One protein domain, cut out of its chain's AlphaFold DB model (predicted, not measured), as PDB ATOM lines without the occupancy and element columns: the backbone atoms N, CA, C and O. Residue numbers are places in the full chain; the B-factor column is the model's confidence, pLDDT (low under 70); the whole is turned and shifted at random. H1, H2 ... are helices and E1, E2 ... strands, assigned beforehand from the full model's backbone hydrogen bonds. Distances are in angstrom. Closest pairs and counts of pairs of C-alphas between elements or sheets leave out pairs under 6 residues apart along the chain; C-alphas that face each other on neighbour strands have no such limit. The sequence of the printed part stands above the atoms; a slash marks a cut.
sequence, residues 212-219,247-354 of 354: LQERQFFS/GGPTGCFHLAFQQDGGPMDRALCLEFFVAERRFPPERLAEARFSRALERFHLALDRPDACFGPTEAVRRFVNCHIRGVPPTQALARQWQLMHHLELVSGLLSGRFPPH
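This is residues 212 to 219 and 247 to 354 of the 354 residues of an uncharacterized protein of Roseateles sp. YR242 (UniProt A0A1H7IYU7). A small, strongly twisted sheet of three strands has its E2 edge set between two helices, H1 over one face and H3 over the other, both running along the strands. H2 lies off the sheet and bridges H1 and H3, while the far edge strand, E1, has no helix over it. The printed part has 116 residues, with E1, E2, E3, H1, H2 and H3 in that order; the sheet runs E1 E3 E2, antiparallel throughout, and the class is mixed, helices and strands. It is compact, with a radius of gyration of the C-alphas of 14.2 A, yet elongated in outline, spanning 45 by 27 by 26 A.

Start at edge strand E1, residues 215 to 219, antiparallel to the inner strand E3, residues 268 to 273, at 149 degrees; look for N 216 and O 270, 2.8 A apart and within hydrogen-bond range. Past the cut comes the other edge strand, E2, residues 253 to 259, which forms a hairpin with E3 at 146 degrees; here N 255 and O 271 are within hydrogen-bond range at 2.9 A. Residues 258 to 259 of E2 also pair, antiparallel, with residues 305 to 306. Next find H1, residues 284 to 299, on the sheet over E3 at a height of 6.7 A, fitted to just 6 C-alphas of the sheet; its closest C-alphas to E3 are those of Ala 292 and Phe 273, 4.9 A apart. H2, residues 311 to 322, is not on the sheet. It touches H1 with its residues 316 to 320 alone, closest at C-alphas 320 and 293, 5.7 A, at a steep tilt of 66 degrees, opposite ways. H3, residues 328 to 347, touches H2 with residues 334 to 341 alone, closest at C-alphas 334 and 312, 5.1 A, at a steep tilt of 46 degrees, opposite ways. H3 is on the sheet on the opposite face from H1, over E2, with a height over the sheet of 7.9 A, and it runs along the strands, at 3 degrees to E2 on the local plane. H1 and H3 are apart. In H1, H2 and H3 every O i to N i+4 pair is within hydrogen-bond range.

Find C-alpha 215 at (234.738, 219.456, 183.440), where E1 begins its 12.7 A. E2 covers 18.4 A and E3 16.3 A. H1 sets out from C-alpha 284 at (221.361, 215.398, 201.593) and runs 22.3 A; H2 covers 16.4 A. H3 runs 28.9 A to C-alpha 347 at (254.037, 230.152, 187.674).

The C-alphas farthest apart are those of Pro 280 and Ser 348, at 46.1 A. Residues 220 to 246 are not printed, and C-alphas 219 and 247 stand 24.0 A apart across the cut. The link from H1 to H2 is long; that from H2 to H3 is tight. The model's pLDDT is under 70 at residues 212 to 214, 247 to 251, 263 to 264, 275 to 285 and 352 to 354, the last of these being the chain's last residue.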
ATOM      1  N   LEU A 212     230.674 218.452 178.915       47.34
ATOM      2  CA  LEU A 212     229.757 219.424 179.511       47.34
ATOM      3  C   LEU A 212     228.887 218.954 180.697       47.34
ATOM      4  O   LEU A 212     227.789 219.479 180.880       47.34
ATOM      5  N   GLN A 213     229.328 218.015 181.537       53.34
ATOM      6  CA  GLN A 213     228.623 217.790 182.818       53.34
ATOM      7  C   GLN A 213     229.490 217.975 184.061       53.34
ATOM      8  O   GLN A 213     228.957 218.418 185.076       53.34
ATOM      9  N   GLU A 214     230.801 217.720 183.979       64.25
ATOM     10  CA  GLU A 214     231.682 217.736 185.157       64.25
ATOM     11  C   GLU A 214     232.988 218.518 184.938       64.25
ATOM     12  O   GLU A 214     233.473 219.092 185.902       64.25
ATOM     13  N   ARG A 215     233.526 218.654 183.711       77.44
ATOM     14  CA  ARG A 215     234.738 219.456 183.440       77.44
ATOM     15  C   ARG A 215     234.468 220.588 182.456       77.44
ATOM     16  O   ARG A 215     233.787 220.403 181.453       77.44
ATOM     17  N   GLN A 216     235.006 221.765 182.729       76.88
ATOM     18  CA  GLN A 216     234.847 222.947 181.888       76.88
ATOM     19  C   GLN A 216     236.203 223.609 181.706       76.88
ATOM     20  O   GLN A 216     236.971 223.701 182.657       76.88
ATOM     21  N   PHE A 217     236.500 224.083 180.502       77.38
ATOM     22  CA  PHE A 217     237.644 224.968 180.336       77.38
ATOM     23  C   PHE A 217     237.423 226.254 181.132       77.38
ATOM     24  O   PHE A 217     236.299 226.757 181.201       77.38
ATOM     25  N   PHE A 218     238.503 226.763 181.713       79.31
ATOM     26  CA  PHE A 218     238.507 228.000 182.473       79.31
ATOM     27  C   PHE A 218     239.252 229.105 181.731       79.31
ATOM     28  O   PHE A 218     238.642 230.102 181.360       79.31
ATOM     29  N   SER A 219     240.553 228.921 181.504       82.00
ATOM     30  CA  SER A 219     241.395 229.908 180.830       82.00
ATOM     31  C   SER A 219     242.693 229.262 180.342       82.00
ATOM     32  O   SER A 219     243.251 228.380 180.994       82.00
ATOM     33  N   GLY A 247     223.099 231.973 195.905       47.88
ATOM     34  CA  GLY A 247     223.362 230.705 196.574       47.88
ATOM     35  C   GLY A 247     223.650 229.625 195.536       47.88
ATOM     36  O   GLY A 247     222.736 228.927 195.121       47.88
ATOM     37  N   GLY A 248     224.908 229.493 195.100       52.41
ATOM     38  CA  GLY A 248     225.328 228.353 194.273       52.41
ATOM     39  C   GLY A 248     225.004 227.005 194.942       52.41
ATOM     40  O   GLY A 248     224.762 226.979 196.156       52.41
ATOM     41  N   PRO A 249     225.013 225.894 194.187       55.41
ATOM     42  CA  PRO A 249     224.589 224.589 194.684       55.41
ATOM     43  C   PRO A 249     225.278 224.194 196.006       55.41
ATOM     44  O   PRO A 249     226.425 224.559 196.297       55.41
ATOM     45  N   THR A 250     224.522 223.497 196.857       63.16
ATOM     46  CA  THR A 250     224.962 223.035 198.179       63.16
ATOM     47  C   THR A 250     225.342 221.560 198.131       63.16
ATOM     48  O   THR A 250     224.688 220.761 197.454       63.16
ATOM     49  N   GLY A 251     226.382 221.182 198.877       65.88
ATOM     50  CA  GLY A 251     226.868 219.801 198.866       65.88
ATOM     51  C   GLY A 251     227.820 219.494 197.709       65.88
ATOM     52  O   GLY A 251     227.911 218.344 197.297       65.88
ATOM     53  N   CYS A 252     228.457 220.515 197.133       73.56
ATOM     54  CA  CYS A 252     229.380 220.381 196.011       73.56
ATOM     55  C   CYS A 252     230.504 221.417 196.094       73.56
ATOM     56  O   CYS A 252     230.397 222.442 196.784       73.56
ATOM     57  N   PHE A 253     231.564 221.153 195.343       84.25
ATOM     58  CA  PHE A 253     232.697 222.046 195.146       84.25
ATOM     59  C   PHE A 253     233.285 221.808 193.756       84.25
ATOM     60  O   PHE A 253     233.008 220.784 193.133       84.25
ATOM     61  N   HIS A 254     234.088 222.741 193.270       87.25
ATOM     62  CA  HIS A 254     234.892 222.569 192.071       87.25
ATOM     63  C   HIS A 254     236.358 222.835 192.380       87.25
ATOM     64  O   HIS A 254     236.663 223.598 193.286       87.25
ATOM     65  N   LEU A 255     237.276 222.245 191.632       91.94
ATOM     66  CA  LEU A 255     238.694 222.590 191.719       91.94
ATOM     67  C   LEU A 255     239.223 222.916 190.335       91.94
ATOM     68  O   LEU A 255     238.739 222.379 189.339       91.94
ATOM     69  N   ALA A 256     240.186 223.829 190.298       91.88
ATOM     70  CA  ALA A 256     240.925 224.094 189.083       91.88
ATOM     71  C   ALA A 256     241.967 222.987 188.881       91.88
ATOM     72  O   ALA A 256     242.422 222.368 189.833       91.88
ATOM     73  N   PHE A 257     242.342 222.709 187.648       91.44
ATOM     74  CA  PHE A 257     243.476 221.844 187.350       91.44
ATOM     75  C   PHE A 257     244.114 222.313 186.053       91.44
ATOM     76  O   PHE A 257     243.428 222.873 185.194       91.44
ATOM     77  N   GLN A 258     245.416 222.096 185.920       90.75
ATOM     78  CA  GLN A 258     246.066 222.206 184.625       90.75
ATOM     79  C   GLN A 258     245.820 220.911 183.854       90.75
ATOM     80  O   GLN A 258     246.029 219.826 184.396       90.75
ATOM     81  N   GLN A 259     245.322 221.017 182.624       87.56
ATOM     82  CA  GLN A 259     245.170 219.854 181.763       87.56
ATOM     83  C   GLN A 259     246.503 219.506 181.106       87.56
ATOM     84  O   GLN A 259     247.135 220.374 180.509       87.56
ATOM     85  N   ASP A 260     246.871 218.230 181.165       84.50
ATOM     86  CA  ASP A 260     248.082 217.712 180.539       84.50
ATOM     87  C   ASP A 260     247.719 216.927 179.274       84.50
ATOM     88  O   ASP A 260     246.983 215.935 179.297       84.50
ATOM     89  N   GLY A 261     248.224 217.400 178.136       79.44
ATOM     90  CA  GLY A 261     247.974 216.826 176.822       79.44
ATOM     91  C   GLY A 261     246.604 217.146 176.202       79.44
ATOM     92  O   GLY A 261     245.716 217.803 176.755       79.44
ATOM     93  N   GLY A 262     246.428 216.662 174.969       73.88
ATOM     94  CA  GLY A 262     245.228 216.906 174.169       73.88
ATOM     95  C   GLY A 262     245.144 218.332 173.596       73.88
ATOM     96  O   GLY A 262     246.127 219.064 173.580       73.88
ATOM     97  N   PRO A 263     243.968 218.750 173.089       64.56
ATOM     98  CA  PRO A 263     243.792 220.048 172.427       64.56
ATOM     99  C   PRO A 263     243.814 221.254 173.384       64.56
ATOM    100  O   PRO A 263     243.650 222.382 172.930       64.56
ATOM    101  N   MET A 264     243.958 221.015 174.692       68.00
ATOM    102  CA  MET A 264     243.944 222.026 175.757       68.00
ATOM    103  C   MET A 264     245.164 221.893 176.675       68.00
ATOM    104  O   MET A 264     245.070 222.183 177.864       68.00
ATOM    105  N   ASP A 265     246.276 221.386 176.141       78.88
ATOM    106  CA  ASP A 265     247.509 221.198 176.904       78.88
ATOM    107  C   ASP A 265     247.905 222.493 177.628       78.88
ATOM    108  O   ASP A 265     247.878 223.582 177.047       78.88
ATOM    109  N   ARG A 266     248.223 222.369 178.918       82.44
ATOM    110  CA  ARG A 266     248.567 223.452 179.849       82.44
ATOM    111  C   ARG A 266     247.471 224.483 180.123       82.44
ATOM    112  O   ARG A 266     247.738 225.463 180.822       82.44
ATOM    113  N   ALA A 267     246.254 224.296 179.624       84.94
ATOM    114  CA  ALA A 267     245.127 225.147 179.986       84.94
ATOM    115  C   ALA A 267     244.683 224.895 181.430       84.94
ATOM    116  O   ALA A 267     244.735 223.766 181.920       84.94
ATOM    117  N   LEU A 268     244.162 225.932 182.083       88.19
ATOM    118  CA  LEU A 268     243.383 225.757 183.297       88.19
ATOM    119  C   LEU A 268     241.957 225.333 182.948       88.19
ATOM    120  O   LEU A 268     241.276 225.934 182.112       88.19
ATOM    121  N   CYS A 269     241.481 224.330 183.671       86.62
ATOM    122  CA  CYS A 269     240.128 223.802 183.611       86.62
ATOM    123  C   CYS A 269     239.522 223.777 185.019       86.62
ATOM    124  O   CYS A 269     240.242 223.716 186.010       86.62
ATOM    125  N   LEU A 270     238.194 223.801 185.122       86.38
ATOM    126  CA  LEU A 270     237.443 223.548 186.349       86.38
ATOM    127  C   LEU A 270     236.799 222.167 186.286       86.38
ATOM    128  O   LEU A 270     236.099 221.850 185.325       86.38
ATOM    129  N   GLU A 271     236.960 221.375 187.341       87.00
ATOM    130  CA  GLU A 271     236.172 220.166 187.562       87.00
ATOM    131  C   GLU A 271     235.167 220.374 188.688       87.00
ATOM    132  O   GLU A 271     235.542 220.716 189.805       87.00
ATOM    133  N   PHE A 272     233.890 220.151 188.394       82.31
ATOM    134  CA  PHE A 272     232.764 220.271 189.305       82.31
ATOM    135  C   PHE A 272     232.428 218.913 189.921       82.31
ATOM    136  O   PHE A 272     231.854 218.031 189.282       82.31
ATOM    137  N   PHE A 273     232.691 218.779 191.215       84.56
ATOM    138  CA  PHE A 273     232.340 217.607 192.003       84.56
ATOM    139  C   PHE A 273     230.925 217.780 192.568       84.56
ATOM    140  O   PHE A 273     230.715 218.271 193.682       84.56
ATOM    141  N   VAL A 274     229.931 217.411 191.754       71.31
ATOM    142  CA  VAL A 274     228.502 217.438 192.100       71.31
ATOM    143  C   VAL A 274     227.964 216.038 192.396       71.31
ATOM    144  O   VAL A 274     228.369 215.047 191.794       71.31
ATOM    145  N   ALA A 275     226.995 215.961 193.307       52.88
ATOM    146  CA  ALA A 275     226.192 214.761 193.505       52.88
ATOM    147  C   ALA A 275     225.028 214.715 192.497       52.88
ATOM    148  O   ALA A 275     224.422 215.741 192.188       52.88
ATOM    149  N   GLU A 276     224.707 213.524 191.987       52.72
ATOM    150  CA  GLU A 276     223.676 213.296 190.962       52.72
ATOM    151  C   GLU A 276     222.311 213.936 191.296       52.72
ATOM    152  O   GLU A 276     221.864 213.960 192.444       52.72
ATOM    153  N   ARG A 277     221.602 214.408 190.258       47.06
ATOM    154  CA  ARG A 277     220.343 215.177 190.360       47.06
ATOM    155  C   ARG A 277     219.139 214.415 190.951       47.06
ATOM    156  O   ARG A 277     218.102 215.037 191.164       47.06
ATOM    157  N   ARG A 278     219.220 213.101 191.190       45.19
ATOM    158  CA  ARG A 278     218.076 212.255 191.594       45.19
ATOM    159  C   ARG A 278     218.283 211.640 192.985       45.19
ATOM    160  O   ARG A 278     218.692 210.493 193.077       45.19
ATOM    161  N   PHE A 279     217.966 212.372 194.053       43.38
ATOM    162  CA  PHE A 279     217.830 211.800 195.403       43.38
ATOM    163  C   PHE A 279     216.650 212.438 196.164       43.38
ATOM    164  O   PHE A 279     216.417 213.638 195.992       43.38
ATOM    165  N   PRO A 280     215.904 211.661 196.981       45.12
ATOM    166  CA  PRO A 280     214.751 212.139 197.752       45.12
ATOM    167  C   PRO A 280     215.165 213.102 198.879       45.12
ATOM    168  O   PRO A 280     216.312 213.032 199.322       45.12
ATOM    169  N   PRO A 281     214.264 213.997 199.339       57.56
ATOM    170  CA  PRO A 281     214.563 215.045 200.303       57.56
ATOM    171  C   PRO A 281     214.535 214.483 201.729       57.56
ATOM    172  O   PRO A 281     213.481 214.092 202.197       57.56
ATOM    173  N   GLU A 282     215.697 214.412 202.382       48.94
ATOM    174  CA  GLU A 282     215.975 214.713 203.800       48.94
ATOM    175  C   GLU A 282     217.280 213.991 204.217       48.94
ATOM    176  O   GLU A 282     217.393 212.777 204.088       48.94
ATOM    177  N   ARG A 283     218.286 214.765 204.684       51.50
ATOM    178  CA  ARG A 283     219.713 214.415 204.979       51.50
ATOM    179  C   ARG A 283     220.769 214.550 203.846       51.50
ATOM    180  O   ARG A 283     221.808 213.902 203.890       51.50
ATOM    181  N   LEU A 284     220.570 215.424 202.846       64.56
ATOM    182  CA  LEU A 284     221.361 215.398 201.593       64.56
ATOM    183  C   LEU A 284     222.731 216.097 201.576       64.56
ATOM    184  O   LEU A 284     223.585 215.655 200.821       64.56
ATOM    185  N   ALA A 285     222.978 217.198 202.292       65.38
ATOM    186  CA  ALA A 285     224.180 218.006 202.012       65.38
ATOM    187  C   ALA A 285     225.497 217.275 202.338       65.38
ATOM    188  O   ALA A 285     226.443 217.330 201.555       65.38
ATOM    189  N   GLU A 286     225.526 216.563 203.462       75.50
ATOM    190  CA  GLU A 286     226.680 215.791 203.927       75.50
ATOM    191  C   GLU A 286     226.968 214.603 203.005       75.50
ATOM    192  O   GLU A 286     228.066 214.488 202.474       75.50
ATOM    193  N   ALA A 287     225.946 213.791 202.708       77.44
ATOM    194  CA  ALA A 287     226.059 212.657 201.790       77.44
ATOM    195  C   ALA A 287     226.485 213.084 200.374       77.44
ATOM    196  O   ALA A 287     227.279 212.403 199.725       77.44
ATOM    197  N   ARG A 288     225.996 214.240 199.897       75.62
ATOM    198  CA  ARG A 288     226.431 214.824 198.620       75.62
ATOM    199  C   ARG A 288     227.912 215.201 198.652       75.62
ATOM    200  O   ARG A 288     228.621 214.878 197.703       75.62
ATOM    201  N   PHE A 289     228.384 215.816 199.739       84.19
ATOM    202  CA  PHE A 289     229.803 216.129 199.904       84.19
ATOM    203  C   PHE A 289     230.671 214.877 200.000       84.19
ATOM    204  O   PHE A 289     231.708 214.839 199.349       84.19
ATOM    205  N   SER A 290     230.265 213.855 200.754       86.25
ATOM    206  CA  SER A 290     231.024 212.601 200.852       86.25
ATOM    207  C   SER A 290     231.203 211.950 199.480       86.25
ATOM    208  O   SER A 290     232.316 211.590 199.109       86.25
ATOM    209  N   ARG A 291     230.148 211.927 198.657       83.75
ATOM    210  CA  ARG A 291     230.239 211.429 197.279       83.75
ATOM    211  C   ARG A 291     231.086 212.326 196.368       83.75
ATOM    212  O   ARG A 291     231.808 211.830 195.508       83.75
ATOM    213  N   ALA A 292     231.016 213.646 196.544       85.88
ATOM    214  CA  ALA A 292     231.887 214.581 195.834       85.88
ATOM    215  C   ALA A 292     233.368 214.360 196.200       85.88
ATOM    216  O   ALA A 292     234.221 214.394 195.321       85.88
ATOM    217  N   LEU A 293     233.663 214.067 197.471       91.06
ATOM    218  CA  LEU A 293     235.000 213.730 197.962       91.06
ATOM    219  C   LEU A 293     235.520 212.405 197.387       91.06
ATOM    220  O   LEU A 293     236.688 212.341 197.023       91.06
ATOM    221  N   GLU A 294     234.675 211.378 197.264       89.81
ATOM    222  CA  GLU A 294     235.034 210.114 196.595       89.81
ATOM    223  C   GLU A 294     235.425 210.345 195.130       89.81
ATOM    224  O   GLU A 294     236.476 209.892 194.683       89.81
ATOM    225  N   ARG A 295     234.604 211.100 194.384       88.81
ATOM    226  CA  ARG A 295     234.898 211.451 192.985       88.81
ATOM    227  C   ARG A 295     236.175 212.277 192.857       88.81
ATOM    228  O   ARG A 295     236.966 212.031 191.956       88.81
ATOM    229  N   PHE A 296     236.383 213.222 193.770       92.12
ATOM    230  CA  PHE A 296     237.612 214.002 193.844       92.12
ATOM    231  C   PHE A 296     238.834 213.124 194.114       92.12
ATOM    232  O   PHE A 296     239.842 213.282 193.437       92.12
ATOM    233  N   HIS A 297     238.750 212.171 195.044       92.38
ATOM    234  CA  HIS A 297     239.869 211.282 195.334       92.38
ATOM    235  C   HIS A 297     240.274 210.462 194.101       92.38
ATOM    236  O   HIS A 297     241.451 210.437 193.764       92.38
ATOM    237  N   LEU A 298     239.300 209.910 193.367       90.88
ATOM    238  CA  LEU A 298     239.546 209.218 192.093       90.88
ATOM    239  C   LEU A 298     240.119 210.147 191.009       90.88
ATOM    240  O   LEU A 298     240.858 209.699 190.136       90.88
ATOM    241  N   ALA A 299     239.763 211.433 191.030       90.75
ATOM    242  CA  ALA A 299     240.257 212.416 190.071       90.75
ATOM    243  C   ALA A 299     241.748 212.744 190.253       90.75
ATOM    244  O   ALA A 299     242.381 213.138 189.275       90.75
ATOM    245  N   LEU A 300     242.301 212.568 191.461       91.69
ATOM    246  CA  LEU A 300     243.713 212.835 191.763       91.69
ATOM    247  C   LEU A 300     244.679 211.843 191.100       91.69
ATOM    248  O   LEU A 300     245.829 212.200 190.873       91.69
ATOM    249  N   ASP A 301     244.223 210.631 190.775       89.81
ATOM    250  CA  ASP A 301     245.058 209.588 190.157       89.81
ATOM    251  C   ASP A 301     245.111 209.688 188.622       89.81
ATOM    252  O   ASP A 301     245.725 208.852 187.953       89.81
ATOM    253  N   ARG A 302     244.422 210.668 188.027       88.50
ATOM    254  CA  ARG A 302     244.313 210.755 186.570       88.50
ATOM    255  C   ARG A 302     245.544 211.435 185.961       88.50
ATOM    256  O   ARG A 302     245.926 212.504 186.425       88.50
ATOM    257  N   PRO A 303     246.120 210.876 184.882       87.50
ATOM    258  CA  PRO A 303     247.342 211.403 184.276       87.50
ATOM    259  C   PRO A 303     247.118 212.646 183.402       87.50
ATOM    260  O   PRO A 303     248.087 213.239 182.955       87.50
ATOM    261  N   ASP A 304     245.864 213.008 183.114       86.88
ATOM    262  CA  ASP A 304     245.484 214.143 182.263       86.88
ATOM    263  C   ASP A 304     245.158 215.422 183.059       86.88
ATOM    264  O   ASP A 304     244.694 216.404 182.477       86.88
ATOM    265  N   ALA A 305     245.325 215.411 184.387       88.69
ATOM    266  CA  ALA A 305     244.907 216.508 185.255       88.69
ATOM    267  C   ALA A 305     245.855 216.739 186.442       88.69
ATOM    268  O   ALA A 305     245.889 215.952 187.389       88.69
ATOM    269  N   CYS A 306     246.508 217.900 186.465       90.81
ATOM    270  CA  CYS A 306     247.318 218.351 187.589       90.81
ATOM    271  C   CYS A 306     246.532 219.311 188.498       90.81
ATOM    272  O   CYS A 306     246.328 220.486 188.184       90.81
ATOM    273  N   PHE A 307     246.105 218.819 189.667       92.56
ATOM    274  CA  PHE A 307     245.498 219.642 190.729       92.56
ATOM    275  C   PHE A 307     246.543 220.305 191.650       92.56
ATOM    276  O   PHE A 307     246.194 221.153 192.471       92.56
ATOM    277  N   GLY A 308     247.814 219.902 191.555       90.94
ATOM    278  CA  GLY A 308     248.897 220.331 192.442       90.94
ATOM    279  C   GLY A 308     248.719 219.916 193.924       90.94
ATOM    280  O   GLY A 308     247.600 219.773 194.428       90.94
ATOM    281  N   PRO A 309     249.808 219.742 194.694       93.19
ATOM    282  CA  PRO A 309     249.772 219.494 196.139       93.19
ATOM    283  C   PRO A 309     249.414 220.759 196.941       93.19
ATOM    284  O   PRO A 309     250.176 221.214 197.791       93.19
ATOM    285  N   THR A 310     248.250 221.342 196.661       96.50
ATOM    286  CA  THR A 310     247.774 222.557 197.334       96.50
ATOM    287  C   THR A 310     247.244 222.268 198.741       96.50
ATOM    288  O   THR A 310     246.745 221.173 199.031       96.50
ATOM    289  N   GLU A 311     247.260 223.262 199.629       97.06
ATOM    290  CA  GLU A 311     246.708 223.146 200.984       97.06
ATOM    291  C   GLU A 311     245.213 222.782 200.956       97.06
ATOM    292  O   GLU A 311     244.720 222.024 201.794       97.06
ATOM    293  N   ALA A 312     244.478 223.277 199.960       96.69
ATOM    294  CA  ALA A 312     243.086 222.908 199.738       96.69
ATOM    295  C   ALA A 312     242.922 221.428 199.355       96.69
ATOM    296  O   ALA A 312     242.076 220.751 199.943       96.69
ATOM    297  N   VAL A 313     243.750 220.905 198.439       96.62
ATOM    298  CA  VAL A 313     243.772 219.474 198.083       96.62
ATOM    299  C   VAL A 313     244.037 218.632 199.327       96.62
ATOM    300  O   VAL A 313     243.262 217.722 199.626       96.62
ATOM    301  N   ARG A 314     245.042 218.996 200.136       97.31
ATOM    302  CA  ARG A 314     245.347 218.315 201.406       97.31
ATOM    303  C   ARG A 314     244.146 218.284 202.356       97.31
ATOM    304  O   ARG A 314     243.878 217.261 202.988       97.31
ATOM    305  N   ARG A 315     243.406 219.391 202.468       97.62
ATOM    306  CA  ARG A 315     242.213 219.484 203.327       97.62
ATOM    307  C   ARG A 315     241.055 218.631 202.820       97.62
ATOM    308  O   ARG A 315     240.454 217.927 203.628       97.62
ATOM    309  N   PHE A 316     240.771 218.641 201.518       96.50
ATOM    310  CA  PHE A 316     239.735 217.784 200.937       96.50
ATOM    311  C   PHE A 316     240.088 216.294 201.072       96.50
ATOM    312  O   PHE A 316     239.238 215.513 201.493       96.50
ATOM    313  N   VAL A 317     241.349 215.907 200.838       96.62
ATOM    314  CA  VAL A 317     241.824 214.531 201.073       96.62
ATOM    315  C   VAL A 317     241.647 214.130 202.541       96.62
ATOM    316  O   VAL A 317     241.135 213.054 202.833       96.62
ATOM    317  N   ASN A 318     241.989 215.005 203.490       97.31
ATOM    318  CA  ASN A 318     241.797 214.727 204.915       97.31
ATOM    319  C   ASN A 318     240.309 214.573 205.294       97.31
ATOM    320  O   ASN A 318     239.966 213.701 206.091       97.31
ATOM    321  N   CYS A 319     239.414 215.376 204.706       95.25
ATOM    322  CA  CYS A 319     237.968 215.197 204.859       95.25
ATOM    323  C   CYS A 319     237.503 213.827 204.347       95.25
ATOM    324  O   CYS A 319     236.717 213.170 205.029       95.25
ATOM    325  N   HIS A 320     238.013 213.384 203.191       93.31
ATOM    326  CA  HIS A 320     237.716 212.063 202.635       93.31
ATOM    327  C   HIS A 320     238.191 210.936 203.567       93.31
ATOM    328  O   HIS A 320     237.386 210.104 203.970       93.31
ATOM    329  N   ILE A 321     239.459 210.971 204.000       94.75
ATOM    330  CA  ILE A 321     240.059 209.956 204.887       94.75
ATOM    331  C   ILE A 321     239.305 209.844 206.218       94.75
ATOM    332  O   ILE A 321     239.093 208.747 206.727       94.75
ATOM    333  N   ARG A 322     238.905 210.978 206.806       94.50
ATOM    334  CA  ARG A 322     238.194 211.001 208.093       94.50
ATOM    335  C   ARG A 322     236.701 210.705 207.973       94.50
ATOM    336  O   ARG A 322     236.056 210.535 209.002       94.50
ATOM    337  N   GLY A 323     236.142 210.713 206.762       91.06
ATOM    338  CA  GLY A 323     234.697 210.637 206.543       91.06
ATOM    339  C   GLY A 323     233.923 211.841 207.096       91.06
ATOM    340  O   GLY A 323     232.738 211.713 207.381       91.06
ATOM    341  N   VAL A 324     234.578 212.998 207.273       91.31
ATOM    342  CA  VAL A 324     233.961 214.224 207.811       91.31
ATOM    343  C   VAL A 324     234.031 215.324 206.752       91.31
ATOM    344  O   VAL A 324     235.097 215.929 206.569       91.31
ATOM    345  N   PRO A 325     232.932 215.603 206.034       89.12
ATOM    346  CA  PRO A 325     232.942 216.607 204.982       89.12
ATOM    347  C   PRO A 325     233.017 218.035 205.543       89.12
ATOM    348  O   PRO A 325     232.587 218.304 206.669       89.12
ATOM    349  N   PRO A 326     233.545 218.990 204.759       91.06
ATOM    350  CA  PRO A 326     233.581 220.385 205.164       91.06
ATOM    351  C   PRO A 326     232.184 221.013 205.138       91.06
ATOM    352  O   PRO A 326     231.288 220.593 204.405       91.06
ATOM    353  N   THR A 327     232.015 222.110 205.874       89.62
ATOM    354  CA  THR A 327     230.850 222.980 205.674       89.62
ATOM    355  C   THR A 327     230.915 223.634 204.290       89.62
ATOM    356  O   THR A 327     232.000 223.857 203.748       89.62
ATOM    357  N   GLN A 328     229.769 224.036 203.724       84.06
ATOM    358  CA  GLN A 328     229.744 224.751 202.435       84.06
ATOM    359  C   GLN A 328     230.611 226.024 202.462       84.06
ATOM    360  O   GLN A 328     231.219 226.382 201.455       84.06
ATOM    361  N   ALA A 329     230.680 226.710 203.608       87.38
ATOM    362  CA  ALA A 329     231.506 227.902 203.776       87.38
ATOM    363  C   ALA A 329     233.005 227.579 203.669       87.38
ATOM    364  O   ALA A 329     233.711 228.245 202.911       87.38
ATOM    365  N   LEU A 330     233.466 226.527 204.358       91.81
ATOM    366  CA  LEU A 330     234.852 226.060 204.273       91.81
ATOM    367  C   LEU A 330     235.188 225.562 202.869       91.81
ATOM    368  O   LEU A 330     236.205 225.966 202.319       91.81
ATOM    369  N   ALA A 331     234.303 224.772 202.255       89.19
ATOM    370  CA  ALA A 331     234.495 224.304 200.890       89.19
ATOM    371  C   ALA A 331     234.671 225.483 199.921       89.19
ATOM    372  O   ALA A 331     235.589 225.477 199.115       89.19
ATOM    373  N   ARG A 332     233.836 226.529 199.998       86.75
ATOM    374  CA  ARG A 332     233.983 227.738 199.158       86.75
ATOM    375  C   ARG A 332     235.297 228.468 199.406       86.75
ATOM    376  O   ARG A 332     235.924 228.910 198.451       86.75
ATOM    377  N   GLN A 333     235.721 228.572 200.663       92.75
ATOM    378  CA  GLN A 333     237.011 229.164 201.006       92.75
ATOM    379  C   GLN A 333     238.177 228.362 200.410       92.75
ATOM    380  O   GLN A 333     239.095 228.948 199.847       92.75
ATOM    381  N   TRP A 334     238.143 227.031 200.497       95.38
ATOM    382  CA  TRP A 334     239.223 226.178 199.995       95.38
ATOM    383  C   TRP A 334     239.312 226.177 198.470       95.38
ATOM    384  O   TRP A 334     240.413 226.088 197.954       95.38
ATOM    385  N   GLN A 335     238.203 226.351 197.747       92.56
ATOM    386  CA  GLN A 335     238.216 226.498 196.282       92.56
ATOM    387  C   GLN A 335     238.985 227.752 195.839       92.56
ATOM    388  O   GLN A 335     239.782 227.699 194.907       92.56
ATOM    389  N   LEU A 336     238.796 228.863 196.556       94.19
ATOM    390  CA  LEU A 336     239.551 230.101 196.344       94.19
ATOM    391  C   LEU A 336     241.035 229.915 196.669       94.19
ATOM    392  O   LEU A 336     241.887 230.265 195.861       94.19
ATOM    393  N   MET A 337     241.340 229.329 197.833       96.62
ATOM    394  CA  MET A 337     242.724 229.033 198.228       96.62
ATOM    395  C   MET A 337     243.421 228.141 197.201       96.62
ATOM    396  O   MET A 337     244.551 228.415 196.820       96.62
ATOM    397  N   HIS A 338     242.724 227.100 196.749       96.94
ATOM    398  CA  HIS A 338     243.210 226.170 195.748       96.94
ATOM    399  C   HIS A 338     243.589 226.884 194.459       96.94
ATOM    400  O   HIS A 338     244.686 226.679 193.967       96.94
ATOM    401  N   HIS A 339     242.700 227.723 193.925       95.56
ATOM    402  CA  HIS A 339     242.958 228.419 192.673       95.56
ATOM    403  C   HIS A 339     244.172 229.352 192.783       95.56
ATOM    404  O   HIS A 339     245.063 229.290 191.943       95.56
ATOM    405  N   LEU A 340     244.249 230.151 193.856       96.75
ATOM    406  CA  LEU A 340     245.394 231.032 194.110       96.75
ATOM    407  C   LEU A 340     246.704 230.241 194.210       96.75
ATOM    408  O   LEU A 340     247.699 230.609 193.595       96.75
ATOM    409  N   GLU A 341     246.702 229.152 194.976       96.88
ATOM    410  CA  GLU A 341     247.892 228.336 195.202       96.88
ATOM    411  C   GLU A 341     248.300 227.516 193.973       96.88
ATOM    412  O   GLU A 341     249.494 227.364 193.720       96.88
ATOM    413  N   LEU A 342     247.331 226.994 193.215       95.44
ATOM    414  CA  LEU A 342     247.574 226.271 191.973       95.44
ATOM    415  C   LEU A 342     248.228 227.208 190.958       95.44
ATOM    416  O   LEU A 342     249.291 226.910 190.434       95.44
ATOM    417  N   VAL A 343     247.638 228.378 190.718       94.25
ATOM    418  CA  VAL A 343     248.197 229.349 189.772       94.25
ATOM    419  C   VAL A 343     249.598 229.783 190.206       94.25
ATOM    420  O   VAL A 343     250.528 229.751 189.408       94.25
ATOM    421  N   SER A 344     249.778 230.113 191.486       94.69
ATOM    422  CA  SER A 344     251.080 230.510 192.031       94.69
ATOM    423  C   SER A 344     252.142 229.409 191.871       94.69
ATOM    424  O   SER A 344     253.256 229.672 191.416       94.69
ATOM    425  N   GLY A 345     251.785 228.152 192.152       93.25
ATOM    426  CA  GLY A 345     252.685 227.007 192.005       93.25
ATOM    427  C   GLY A 345     253.021 226.659 190.552       93.25
ATOM    428  O   GLY A 345     254.145 226.243 190.274       93.25
ATOM    429  N   LEU A 346     252.086 226.875 189.619       90.75
ATOM    430  CA  LEU A 346     252.327 226.729 188.181       90.75
ATOM    431  C   LEU A 346     253.317 227.787 187.669       90.75
ATOM    432  O   LEU A 346     254.237 227.451 186.929       90.75
ATOM    433  N   LEU A 347     253.168 229.044 188.097       89.88
ATOM    434  CA  LEU A 347     254.037 230.152 187.674       89.88
ATOM    435  C   LEU A 347     255.435 230.076 188.297       89.88
ATOM    436  O   LEU A 347     256.422 230.387 187.638       89.88
ATOM    437  N   SER A 348     255.529 229.640 189.556       90.12
ATOM    438  CA  SER A 348     256.803 229.472 190.269       90.12
ATOM    439  C   SER A 348     257.534 228.166 189.933       90.12
ATOM    440  O   SER A 348     258.647 227.948 190.411       90.12
ATOM    441  N   GLY A 349     256.924 227.277 189.137       87.81
ATOM    442  CA  GLY A 349     257.489 225.965 188.814       87.81
ATOM    443  C   GLY A 349     257.567 225.012 190.013       87.81
ATOM    444  O   GLY A 349     258.371 224.080 190.006       87.81
ATOM    445  N   ARG A 350     256.755 225.232 191.058       89.25
ATOM    446  CA  ARG A 350     256.703 224.362 192.247       89.25
ATOM    447  C   ARG A 350     256.134 222.980 191.929       89.25
ATOM    448  O   ARG A 350     256.443 222.017 192.634       89.25
ATOM    449  N   PHE A 351     255.285 222.871 190.912       84.75
ATOM    450  CA  PHE A 351     254.705 221.593 190.513       84.75
ATOM    451  C   PHE A 351     255.576 220.916 189.456       84.75
ATOM    452  O   PHE A 351     256.054 221.590 188.543       84.75
ATOM    453  N   PRO A 352     255.832 219.603 189.590       62.91
ATOM    454  CA  PRO A 352     256.649 218.891 188.625       62.91
ATOM    455  C   PRO A 352     255.993 218.967 187.239       62.91
ATOM    456  O   PRO A 352     254.775 218.798 187.152       62.91
ATOM    457  N   PRO A 353     256.764 219.197 186.162       56.97
ATOM    458  CA  PRO A 353     256.256 218.950 184.823       56.97
ATOM    459  C   PRO A 353     255.924 217.456 184.715       56.97
ATOM    460  O   PRO A 353     256.753 216.622 185.093       56.97
ATOM    461  N   HIS A 354     254.707 217.143 184.271       51.41
ATOM    462  CA  HIS A 354     254.282 215.769 184.013       51.41
ATOM    463  C   HIS A 354     254.978 215.174 182.786       51.41
ATOM    464  O   HIS A 354     255.209 215.917 181.801       51.41
TER     465      HIS A 354